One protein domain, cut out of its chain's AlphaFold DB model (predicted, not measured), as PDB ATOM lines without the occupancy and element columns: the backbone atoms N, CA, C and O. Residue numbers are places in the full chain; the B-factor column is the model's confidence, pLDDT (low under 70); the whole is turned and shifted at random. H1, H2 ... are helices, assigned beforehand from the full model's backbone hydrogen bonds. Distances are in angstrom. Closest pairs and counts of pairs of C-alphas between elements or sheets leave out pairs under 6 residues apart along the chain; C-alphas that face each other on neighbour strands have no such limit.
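What this domain is: This is residues 53 to 72 and 79 to 148 of the 185 residues of the protein "Putative dynein gamma chain, flagellar outer arm" of Toxoplasma gondii TgCATBr9 (UniProt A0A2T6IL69). Two long helices, H2 and H3, meet at their first turns as an L, joined by a link that folds back from the far end of H2; the last part of H3, residues 135 to 146, sticks out. Short H1 is away from both, and two unnamed stretches, 59 to 72 and 79 to 90, pair briefly. The 90 printed residues hold three named helices, H1, H2, H3, and no named strand: all helix, loose, radius of gyration of the C-alphas 15.6 A, spans 44 by 42 by 25 A.

How they stand to each other: H1, residues 53 to 58, is apart from H2, residues 91 to 108, and H3, residues 120 to 146. Residues 63 to 64 pair antiparallel with 86 to 87. H2 touches H3 with residues 91 to 95 alone, meeting 120 to 123; the closest C-alphas, of Arg 95 and Val 123, are 6.8 A apart. They run the same way at a steep tilt of 68 degrees, only just short of about perpendicular. Every O i to N i+4 pair is within hydrogen-bond range in H1 and H2, 22 of 23 in H3.

Where its parts are: H1 begins at C-alpha 53 (147.516, 102.545, 131.718). H2 is 25.7 A long; H3, 39.6 A, ends at C-alpha 146 (144.540, 139.076, 120.046).

The domain as a whole: C-alphas 92 and 148 are farthest apart, 45.5 A. Residues 73 to 78 are cut out, a 6.3 A gap between C-alphas 72 and 79. H2 to H3 is a long link. Residues 53 to 61, 70 to 72, 79 to 80 and 136 to 148 have pLDDT under 70.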
ATOM      1  N   LEU A  53     148.177 101.910 130.567       46.31
ATOM      2  CA  LEU A  53     147.516 102.545 131.718       46.31
ATOM      3  C   LEU A  53     146.842 103.877 131.350       46.31
ATOM      4  O   LEU A  53     145.757 104.168 131.850       46.31
ATOM      5  N   VAL A  54     147.423 104.633 130.409       51.00
ATOM      6  CA  VAL A  54     146.792 105.827 129.806       51.00
ATOM      7  C   VAL A  54     145.487 105.441 129.106       51.00
ATOM      8  O   VAL A  54     144.471 106.120 129.248       51.00
ATOM      9  N   PHE A  55     145.481 104.283 128.437       44.06
ATOM     10  CA  PHE A  55     144.270 103.703 127.863       44.06
ATOM     11  C   PHE A  55     143.219 103.382 128.937       44.06
ATOM     12  O   PHE A  55     142.040 103.662 128.746       44.06
ATOM     13  N   ARG A  56     143.632 102.868 130.104       40.69
ATOM     14  CA  ARG A  56     142.722 102.441 131.179       40.69
ATOM     15  C   ARG A  56     141.983 103.603 131.863       40.69
ATOM     16  O   ARG A  56     140.837 103.420 132.256       40.69
ATOM     17  N   VAL A  57     142.578 104.798 131.943       45.00
ATOM     18  CA  VAL A  57     141.896 106.016 132.446       45.00
ATOM     19  C   VAL A  57     140.921 106.584 131.404       45.00
ATOM     20  O   VAL A  57     139.847 107.069 131.753       45.00
ATOM     21  N   PHE A  58     141.231 106.453 130.111       49.47
ATOM     22  CA  PHE A  58     140.377 106.928 129.014       49.47
ATOM     23  C   PHE A  58     139.109 106.077 128.798       49.47
ATOM     24  O   PHE A  58     138.166 106.513 128.138       49.47
ATOM     25  N   VAL A  59     139.059 104.866 129.366       51.28
ATOM     26  CA  VAL A  59     137.870 103.996 129.336       51.28
ATOM     27  C   VAL A  59     136.766 104.502 130.277       51.28
ATOM     28  O   VAL A  59     135.597 104.249 130.005       51.28
ATOM     29  N   ALA A  60     137.100 105.257 131.330       52.84
ATOM     30  CA  ALA A  60     136.142 105.640 132.370       52.84
ATOM     31  C   ALA A  60     135.207 106.803 131.985       52.84
ATOM     32  O   ALA A  60     134.154 106.957 132.595       52.84
ATOM     33  N   SER A  61     135.552 107.627 130.986       65.94
ATOM     34  CA  SER A  61     134.649 108.690 130.526       65.94
ATOM     35  C   SER A  61     135.000 109.184 129.120       65.94
ATOM     36  O   SER A  61     135.787 110.114 128.916       65.94
ATOM     37  N   ARG A  62     134.430 108.524 128.109       76.50
ATOM     38  CA  ARG A  62     134.467 109.013 126.725       76.50
ATOM     39  C   ARG A  62     133.345 110.038 126.580       76.50
ATOM     40  O   ARG A  62     132.216 109.748 126.941       76.50
ATOM     41  N   PHE A  63     133.659 111.220 126.061       83.06
ATOM     42  CA  PHE A  63     132.676 112.279 125.786       83.06
ATOM     43  C   PHE A  63     132.631 112.549 124.292       83.06
ATOM     44  O   PHE A  63     133.704 112.666 123.683       83.06
ATOM     45  N   ALA A  64     131.424 112.707 123.758       86.50
ATOM     46  CA  ALA A  64     131.156 113.010 122.359       86.50
ATOM     47  C   ALA A  64     130.200 114.206 122.243       86.50
ATOM     48  O   ALA A  64     129.407 114.473 123.141       86.50
ATOM     49  N   ASP A  65     130.317 114.933 121.138       84.38
ATOM     50  CA  ASP A  65     129.606 116.176 120.822       84.38
ATOM     51  C   ASP A  65     128.454 115.995 119.820       84.38
ATOM     52  O   ASP A  65     127.561 116.834 119.755       84.38
ATOM     53  N   PHE A  66     128.475 114.916 119.033       82.75
ATOM     54  CA  PHE A  66     127.540 114.653 117.927       82.75
ATOM     55  C   PHE A  66     126.388 113.706 118.297       82.75
ATOM     56  O   PHE A  66     125.697 113.185 117.422       82.75
ATOM     57  N   LEU A  67     126.184 113.447 119.592       82.12
ATOM     58  CA  LEU A  67     125.086 112.595 120.052       82.12
ATOM     59  C   LEU A  67     123.720 113.273 119.927       82.12
ATOM     60  O   LEU A  67     122.715 112.575 119.954       82.12
ATOM     61  N   ARG A  68     123.647 114.594 119.790       82.12
ATOM     62  CA  ARG A  68     122.375 115.284 119.572       82.12
ATOM     63  C   ARG A  68     122.172 115.526 118.085       82.12
ATOM     64  O   ARG A  68     123.084 115.992 117.405       82.12
ATOM     65  N   GLU A  69     120.987 115.184 117.607       70.12
ATOM     66  CA  GLU A  69     120.572 115.460 116.235       70.12
ATOM     67  C   GLU A  69     120.188 116.937 116.095       70.12
ATOM     68  O   GLU A  69     119.832 117.604 117.073       70.12
ATOM     69  N   GLY A  70     120.357 117.470 114.884       67.75
ATOM     70  CA  GLY A  70     119.902 118.816 114.555       67.75
ATOM     71  C   GLY A  70     118.381 118.840 114.521       67.75
ATOM     72  O   GLY A  70     117.768 117.883 114.059       67.75
ATOM     73  N   VAL A  71     117.786 119.912 115.035       66.31
ATOM     74  CA  VAL A  71     116.354 120.155 114.843       66.31
ATOM     75  C   VAL A  71     116.158 120.567 113.386       66.31
ATOM     76  O   VAL A  71     116.918 121.393 112.875       66.31
ATOM     77  N   GLU A  72     115.186 119.952 112.721       62.94
ATOM     78  CA  GLU A  72     114.752 120.353 111.385       62.94
ATOM     79  C   GLU A  72     113.832 121.569 111.533       62.94
ATOM     80  O   GLU A  72     112.860 121.518 112.291       62.94
ATOM     81  N   LEU A  79     119.258 122.959 110.751       69.31
ATOM     82  CA  LEU A  79     120.018 123.838 111.626       69.31
ATOM     83  C   LEU A  79     121.252 123.128 112.195       69.31
ATOM     84  O   LEU A  79     121.238 121.919 112.466       69.31
ATOM     85  N   PRO A  80     122.348 123.874 112.438       66.00
ATOM     86  CA  PRO A  80     123.536 123.304 113.047       66.00
ATOM     87  C   PRO A  80     123.204 122.781 114.448       66.00
ATOM     88  O   PRO A  80     122.927 123.555 115.364       66.00
ATOM     89  N   ALA A  81     123.286 121.458 114.618       73.00
ATOM     90  CA  ALA A  81     123.004 120.801 115.889       73.00
ATOM     91  C   ALA A  81     123.835 121.407 117.044       73.00
ATOM     92  O   ALA A  81     125.045 121.648 116.884       73.00
ATOM     93  N   PRO A  82     123.229 121.640 118.226       76.12
ATOM     94  CA  PRO A  82     123.947 122.150 119.386       76.12
ATOM     95  C   PRO A  82     124.988 121.126 119.865       76.12
ATOM     96  O   PRO A  82     124.662 120.022 120.297       76.12
ATOM     97  N   LYS A  83     126.269 121.511 119.804       81.31
ATOM     98  CA  LYS A  83     127.417 120.648 120.134       81.31
ATOM     99  C   LYS A  83     127.646 120.599 121.642       81.31
ATOM    100  O   LYS A  83     128.413 121.401 122.181       81.31
ATOM    101  N   ILE A  84     126.968 119.677 122.317       80.94
ATOM    102  CA  ILE A  84     127.069 119.466 123.768       80.94
ATOM    103  C   ILE A  84     127.927 118.224 124.023       80.94
ATOM    104  O   ILE A  84     127.641 117.156 123.497       80.94
ATOM    105  N   TYR A  85     128.995 118.375 124.813       85.81
ATOM    106  CA  TYR A  85     129.894 117.276 125.176       85.81
ATOM    107  C   TYR A  85     129.304 116.450 126.314       85.81
ATOM    108  O   TYR A  85     129.481 116.781 127.485       85.81
ATOM    109  N   GLU A  86     128.626 115.365 125.967       84.25
ATOM    110  CA  GLU A  86     127.984 114.470 126.929       84.25
ATOM    111  C   GLU A  86     128.783 113.172 127.082       84.25
ATOM    112  O   GLU A  86     129.455 112.738 126.133       84.25
ATOM    113  N   PRO A  87     128.768 112.555 128.276       86.25
ATOM    114  CA  PRO A  87     129.399 111.263 128.477       86.25
ATOM    115  C   PRO A  87     128.666 110.191 127.664       86.25
ATOM    116  O   PRO A  87     127.441 110.103 127.656       86.25
ATOM    117  N   VAL A  88     129.442 109.361 126.979       85.56
ATOM    118  CA  VAL A  88     128.942 108.287 126.125       85.56
ATOM    119  C   VAL A  88     128.624 107.056 126.985       85.56
ATOM    120  O   VAL A  88     129.527 106.578 127.678       85.56
ATOM    121  N   PRO A  89     127.407 106.484 126.900       81.19
ATOM    122  CA  PRO A  89     127.054 105.272 127.637       81.19
ATOM    123  C   PRO A  89     127.700 104.006 127.042       81.19
ATOM    124  O   PRO A  89     128.191 103.162 127.786       81.19
ATOM    125  N   SER A  90     127.750 103.873 125.708       87.62
ATOM    126  CA  SER A  90     128.339 102.722 125.004       87.62
ATOM    127  C   SER A  90     128.919 103.100 123.631       87.62
ATOM    128  O   SER A  90     128.510 104.086 123.017       87.62
ATOM    129  N   LEU A  91     129.898 102.327 123.138       87.56
ATOM    130  CA  LEU A  91     130.535 102.584 121.834       87.56
ATOM    131  C   LEU A  91     129.632 102.230 120.649       87.56
ATOM    132  O   LEU A  91     129.758 102.845 119.594       87.56
ATOM    133  N   ASP A  92     128.716 101.279 120.821       90.12
ATOM    134  CA  ASP A  92     127.845 100.814 119.739       90.12
ATOM    135  C   ASP A  92     126.847 101.900 119.317       90.12
ATOM    136  O   ASP A  92     126.624 102.109 118.127       90.12
ATOM    137  N   VAL A  93     126.341 102.684 120.278       88.69
ATOM    138  CA  VAL A  93     125.486 103.855 120.004       88.69
ATOM    139  C   VAL A  93     126.235 104.894 119.170       88.69
ATOM    140  O   VAL A  93     125.680 105.481 118.243       88.69
ATOM    141  N   VAL A  94     127.518 105.106 119.471       90.44
ATOM    142  CA  VAL A  94     128.364 106.029 118.707       90.44
ATOM    143  C   VAL A  94     128.594 105.499 117.297       90.44
ATOM    144  O   VAL A  94     128.489 106.270 116.348       90.44
ATOM    145  N   ARG A  95     128.861 104.197 117.136       92.12
ATOM    146  CA  ARG A  95     129.023 103.575 115.811       92.12
ATOM    147  C   ARG A  95     127.780 103.739 114.952       92.12
ATOM    148  O   ARG A  95     127.911 104.172 113.815       92.12
ATOM    149  N   ALA A  96     126.600 103.454 115.501       91.69
ATOM    150  CA  ALA A  96     125.343 103.605 114.776       91.69
ATOM    151  C   ALA A  96     125.159 105.042 114.263       91.69
ATOM    152  O   ALA A  96     124.878 105.247 113.086       91.69
ATOM    153  N   LYS A  97     125.428 106.045 115.112       90.25
ATOM    154  CA  LYS A  97     125.357 107.459 114.709       90.25
ATOM    155  C   LYS A  97     126.396 107.842 113.666       90.25
ATOM    156  O   LYS A  97     126.087 108.574 112.736       90.25
ATOM    157  N   VAL A  98     127.628 107.363 113.806       91.25
ATOM    158  CA  VAL A  98     128.683 107.632 112.820       91.25
ATOM    159  C   VAL A  98     128.317 107.031 111.467       91.25
ATOM    160  O   VAL A  98     128.460 107.718 110.464       91.25
ATOM    161  N   ASN A  99     127.799 105.802 111.434       92.50
ATOM    162  CA  ASN A  99     127.372 105.156 110.194       92.50
ATOM    163  C   ASN A  99     126.232 105.925 109.519       92.50
ATOM    164  O   ASN A  99     126.320 106.191 108.328       92.50
ATOM    165  N   PHE A 100     125.247 106.389 110.291       91.31
ATOM    166  CA  PHE A 100     124.192 107.263 109.777       91.31
ATOM    167  C   PHE A 100     124.756 108.531 109.107       91.31
ATOM    168  O   PHE A 100     124.363 108.888 107.999       91.31
ATOM    169  N   TYR A 101     125.736 109.196 109.731       90.50
ATOM    170  CA  TYR A 101     126.375 110.371 109.125       90.50
ATOM    171  C   TYR A 101     127.218 110.042 107.885       90.50
ATOM    172  O   TYR A 101     127.347 110.893 107.006       90.50
ATOM    173  N   LEU A 102     127.802 108.844 107.798       92.00
ATOM    174  CA  LEU A 102     128.524 108.400 106.602       92.00
ATOM    175  C   LEU A 102     127.574 108.147 105.436       92.00
ATOM    176  O   LEU A 102     127.871 108.565 104.321       92.00
ATOM    177  N   GLU A 103     126.453 107.476 105.693       91.75
ATOM    178  CA  GLU A 103     125.420 107.212 104.689       91.75
ATOM    179  C   GLU A 103     124.887 108.529 104.130       91.75
ATOM    180  O   GLU A 103     124.981 108.763 102.928       91.75
ATOM    181  N   LYS A 104     124.502 109.454 105.015       90.44
ATOM    182  CA  LYS A 104     124.078 110.800 104.624       90.44
ATOM    183  C   LYS A 104     125.135 111.547 103.807       90.44
ATOM    184  O   LYS A 104     124.830 112.155 102.788       90.44
ATOM    185  N   TYR A 105     126.404 111.477 104.211       92.31
ATOM    186  CA  TYR A 105     127.487 112.103 103.451       92.31
ATOM    187  C   TYR A 105     127.635 111.505 102.042       92.31
ATOM    188  O   TYR A 105     127.911 112.239 101.091       92.31
ATOM    189  N   ASN A 106     127.453 110.189 101.907       93.81
ATOM    190  CA  ASN A 106     127.517 109.491 100.627       93.81
ATOM    191  C   ASN A 106     126.327 109.834  99.717       93.81
ATOM    192  O   ASN A 106     126.510 109.892  98.498       93.81
ATOM    193  N   GLU A 107     125.147 110.081 100.294       91.94
ATOM    194  CA  GLU A 107     123.959 110.582  99.587       91.94
ATOM    195  C   GLU A 107     124.169 112.015  99.085       91.94
ATOM    196  O   GLU A 107     123.963 112.290  97.903       91.94
ATOM    197  N   ASP A 108     124.662 112.903  99.954       91.12
ATOM    198  CA  ASP A 108     124.928 114.307  99.623       91.12
ATOM    199  C   ASP A 108     126.065 114.454  98.590       91.12
ATOM    200  O   ASP A 108     126.075 115.376  97.772       91.12
ATOM    201  N   ASN A 109     127.054 113.550  98.618       92.44
ATOM    202  CA  ASN A 109     128.257 113.611  97.784       92.44
ATOM    203  C   ASN A 109     128.479 112.314  96.986       92.44
ATOM    204  O   ASN A 109     129.474 111.611  97.205       92.44
ATOM    205  N   PRO A 110     127.653 112.028  95.961       90.62
ATOM    206  CA  PRO A 110     127.777 110.796  95.178       90.62
ATOM    207  C   PRO A 110     129.092 110.720  94.386       90.62
ATOM    208  O   PRO A 110     129.556 109.643  94.026       90.62
ATOM    209  N   SER A 111     129.735 111.862  94.125       93.38
ATOM    210  CA  SER A 111     131.022 111.925  93.424       93.38
ATOM    211  C   SER A 111     132.231 111.559  94.295       93.38
ATOM    212  O   SER A 111     133.298 111.281  93.746       93.38
ATOM    213  N   LYS A 112     132.086 111.561  95.629       92.38
ATOM    214  CA  LYS A 112     133.154 111.299  96.610       92.38
ATOM    215  C   LYS A 112     132.673 110.368  97.718       92.38
ATOM    216  O   LYS A 112     132.815 110.672  98.903       92.38
ATOM    217  N   GLN A 113     132.095 109.243  97.326       90.44
ATOM    218  CA  GLN A 113     131.628 108.248  98.282       90.44
ATOM    219  C   GLN A 113     132.796 107.670  99.087       90.44
ATOM    220  O   GLN A 113     133.860 107.358  98.545       90.44
ATOM    221  N   MET A 114     132.589 107.526 100.392       87.31
ATOM    222  CA  MET A 114     133.565 106.993 101.332       87.31
ATOM    223  C   MET A 114     132.995 105.749 102.015       87.31
ATOM    224  O   MET A 114     132.140 105.835 102.895       87.31
ATOM    225  N   ASN A 115     133.516 104.580 101.641       87.12
ATOM    226  CA  ASN A 115     133.157 103.300 102.251       87.12
ATOM    227  C   ASN A 115     134.106 103.001 103.418       87.12
ATOM    228  O   ASN A 115     135.098 102.289 103.262       87.12
ATOM    229  N   LEU A 116     133.841 103.601 104.579       89.62
ATOM    230  CA  LEU A 116     134.639 103.391 105.787       89.62
ATOM    231  C   LEU A 116     134.027 102.300 106.674       89.62
ATOM    232  O   LEU A 116     132.816 102.245 106.859       89.62
ATOM    233  N   VAL A 117     134.884 101.463 107.266       89.75
ATOM    234  CA  VAL A 117     134.488 100.458 108.264       89.75
ATOM    235  C   VAL A 117     134.909 100.941 109.650       89.75
ATOM    236  O   VAL A 117     136.088 101.191 109.912       89.75
ATOM    237  N   MET A 118     133.938 101.079 110.552       88.81
ATOM    238  CA  MET A 118     134.140 101.705 111.860       88.81
ATOM    239  C   MET A 118     134.461 100.663 112.933       88.81
ATOM    240  O   MET A 118     133.571 100.099 113.566       88.81
ATOM    241  N   PHE A 119     135.757 100.453 113.177       92.50
ATOM    242  CA  PHE A 119     136.262  99.651 114.299       92.50
ATOM    243  C   PHE A 119     136.303 100.449 115.613       92.50
ATOM    244  O   PHE A 119     136.389 101.677 115.619       92.50
ATOM    245  N   ASP A 120     136.345  99.760 116.751       90.00
ATOM    246  CA  ASP A 120     136.390 100.331 118.109       90.00
ATOM    247  C   ASP A 120     137.492 101.385 118.296       90.00
ATOM    248  O   ASP A 120     137.275 102.450 118.888       90.00
ATOM    249  N   ALA A 121     138.678 101.103 117.753       88.44
ATOM    250  CA  ALA A 121     139.803 102.027 117.774       88.44
ATOM    251  C   ALA A 121     139.525 103.274 116.919       88.44
ATOM    252  O   ALA A 121     139.775 104.396 117.364       88.44
ATOM    253  N   ALA A 122     138.940 103.099 115.730       92.06
ATOM    254  CA  ALA A 122     138.607 104.198 114.825       92.06
ATOM    255  C   ALA A 122     137.584 105.156 115.453       92.06
ATOM    256  O   ALA A 122     137.779 106.370 115.430       92.06
ATOM    257  N   VAL A 123     136.549 104.618 116.103       90.44
ATOM    258  CA  VAL A 123     135.535 105.409 116.824       90.44
ATOM    259  C   VAL A 123     136.174 106.227 117.947       90.44
ATOM    260  O   VAL A 123     135.856 107.401 118.138       90.44
ATOM    261  N   THR A 124     137.126 105.636 118.670       89.38
ATOM    262  CA  THR A 124     137.852 106.331 119.742       89.38
ATOM    263  C   THR A 124     138.703 107.481 119.202       89.38
ATOM    264  O   THR A 124     138.695 108.578 119.765       89.38
ATOM    265  N   HIS A 125     139.396 107.272 118.082       88.31
ATOM    266  CA  HIS A 125     140.167 108.327 117.428       88.31
ATOM    267  C   HIS A 125     139.282 109.433 116.853       88.31
ATOM    268  O   HIS A 125     139.628 110.607 116.980       88.31
ATOM    269  N   LEU A 126     138.112 109.098 116.310       89.56
ATOM    270  CA  LEU A 126     137.144 110.086 115.838       89.56
ATOM    271  C   LEU A 126     136.698 111.023 116.972       89.56
ATOM    272  O   LEU A 126     136.706 112.246 116.813       89.56
ATOM    273  N   MET A 127     136.398 110.469 118.152       87.62
ATOM    274  CA  MET A 127     136.081 111.266 119.343       87.62
ATOM    275  C   MET A 127     137.245 112.180 119.759       87.62
ATOM    276  O   MET A 127     137.017 113.316 120.167       87.62
ATOM    277  N   ALA A 128     138.499 111.746 119.617       86.25
ATOM    278  CA  ALA A 128     139.652 112.606 119.884       86.25
ATOM    279  C   ALA A 128     139.783 113.745 118.853       86.25
ATOM    280  O   ALA A 128     139.989 114.903 119.225       86.25
ATOM    281  N   ILE A 129     139.615 113.436 117.567       88.94
ATOM    282  CA  ILE A 129     139.704 114.409 116.471       88.94
ATOM    283  C   ILE A 129     138.611 115.478 116.601       88.94
ATOM    284  O   ILE A 129     138.916 116.668 116.496       88.94
ATOM    285  N   SER A 130     137.365 115.088 116.896       87.81
ATOM    286  CA  SER A 130     136.244 116.028 117.082       87.81
ATOM    287  C   SER A 130     136.574 117.123 118.111       87.81
ATOM    288  O   SER A 130     136.419 118.317 117.831       87.81
ATOM    289  N   ARG A 131     137.167 116.739 119.251       85.12
ATOM    290  CA  ARG A 131     137.621 117.664 120.299       85.12
ATOM    291  C   ARG A 131     138.695 118.624 119.797       85.12
ATOM    292  O   ARG A 131     138.593 119.831 120.021       85.12
ATOM    293  N   ILE A 132     139.708 118.112 119.096       85.81
ATOM    294  CA  ILE A 132     140.814 118.929 118.573       85.81
ATOM    295  C   ILE A 132     140.285 119.984 117.597       85.81
ATOM    296  O   ILE A 132     140.634 121.163 117.707       85.81
ATOM    297  N   ILE A 133     139.409 119.590 116.671       85.94
ATOM    298  CA  ILE A 133     138.860 120.501 115.662       85.94
ATOM    299  C   ILE A 133     138.079 121.639 116.332       85.94
ATOM    300  O   ILE A 133     138.232 122.810 115.968       85.94
ATOM    301  N   GLN A 134     137.251 121.329 117.331       78.44
ATOM    302  CA  GLN A 134     136.488 122.357 118.034       78.44
ATOM    303  C   GLN A 134     137.379 123.342 118.797       78.44
ATOM    304  O   GLN A 134     137.153 124.554 118.737       78.44
ATOM    305  N   VAL A 135     138.408 122.840 119.482       77.19
ATOM    306  CA  VAL A 135     139.362 123.683 120.210       77.19
ATOM    307  C   VAL A 135     140.133 124.582 119.245       77.19
ATOM    308  O   VAL A 135     140.247 125.779 119.500       77.19
ATOM    309  N   ARG A 136     140.577 124.073 118.088       64.81
ATOM    310  CA  ARG A 136     141.286 124.867 117.062       64.81
ATOM    311  C   ARG A 136     140.426 125.996 116.492       64.81
ATOM    312  O   ARG A 136     140.932 127.094 116.266       64.81
ATOM    313  N   ARG A 137     139.119 125.788 116.312       64.19
ATOM    314  CA  ARG A 137     138.198 126.863 115.895       64.19
ATOM    315  C   ARG A 137     138.054 127.946 116.962       64.19
ATOM    316  O   ARG A 137     138.089 129.124 116.622       64.19
ATOM    317  N   LYS A 138     137.932 127.572 118.238       65.31
ATOM    318  CA  LYS A 138     137.848 128.542 119.345       65.31
ATOM    319  C   LYS A 138     139.167 129.304 119.530       65.31
ATOM    320  O   LYS A 138     139.150 130.526 119.612       65.31
ATOM    321  N   ILE A 139     140.299 128.599 119.483       65.00
ATOM    322  CA  ILE A 139     141.648 129.179 119.537       65.00
ATOM    323  C   ILE A 139     141.884 130.114 118.349       65.00
ATOM    324  O   ILE A 139     142.212 131.268 118.563       65.00
ATOM    325  N   SER A 140     141.641 129.702 117.104       59.12
ATOM    326  CA  SER A 140     141.849 130.596 115.949       59.12
ATOM    327  C   SER A 140     140.997 131.872 115.996       59.12
ATOM    328  O   SER A 140     141.459 132.918 115.550       59.12
ATOM    329  N   ARG A 141     139.770 131.823 116.542       57.34
ATOM    330  CA  ARG A 141     138.962 133.034 116.782       57.34
ATOM    331  C   ARG A 141     139.577 133.912 117.873       57.34
ATOM    332  O   ARG A 141     139.700 135.111 117.665       57.34
ATOM    333  N   LEU A 142     140.020 133.322 118.982       58.78
ATOM    334  CA  LEU A 142     140.676 134.052 120.071       58.78
ATOM    335  C   LEU A 142     141.992 134.712 119.624       58.78
ATOM    336  O   LEU A 142     142.233 135.874 119.936       58.78
ATOM    337  N   TRP A 143     142.819 134.009 118.848       58.03
ATOM    338  CA  TRP A 143     144.073 134.549 118.314       58.03
ATOM    339  C   TRP A 143     143.835 135.642 117.267       58.03
ATOM    340  O   TRP A 143     144.574 136.621 117.250       58.03
ATOM    341  N   ARG A 144     142.761 135.548 116.466       56.97
ATOM    342  CA  ARG A 144     142.317 136.655 115.599       56.97
ATOM    343  C   ARG A 144     141.882 137.894 116.385       56.97
ATOM    344  O   ARG A 144     142.071 139.003 115.903       56.97
ATOM    345  N   CYS A 145     141.324 137.730 117.584       52.88
ATOM    346  CA  CYS A 145     141.018 138.862 118.461       52.88
ATOM    347  C   CYS A 145     142.279 139.447 119.124       52.88
ATOM    348  O   CYS A 145     142.351 140.657 119.317       52.88
ATOM    349  N   ALA A 146     143.286 138.624 119.435       56.66
ATOM    350  CA  ALA A 146     144.540 139.076 120.046       56.66
ATOM    351  C   ALA A 146     145.455 139.864 119.086       56.66
ATOM    352  O   ALA A 146     146.284 140.647 119.544       56.66
ATOM    353  N   SER A 147     145.300 139.697 117.769       54.84
ATOM    354  CA  SER A 147     146.018 140.480 116.753       54.84
ATOM    355  C   SER A 147     145.309 141.781 116.352       54.84
ATOM    356  O   SER A 147     145.760 142.461 115.429       54.84
ATOM    357  N   ALA A 148     144.214 142.160 117.026       55.75
ATOM    358  CA  ALA A 148     143.553 143.434 116.775       55.75
ATOM    359  C   ALA A 148     144.467 144.603 117.213       55.75
ATOM    360  O   ALA A 148     144.835 144.690 118.389       55.75
TER     361      ALA A 148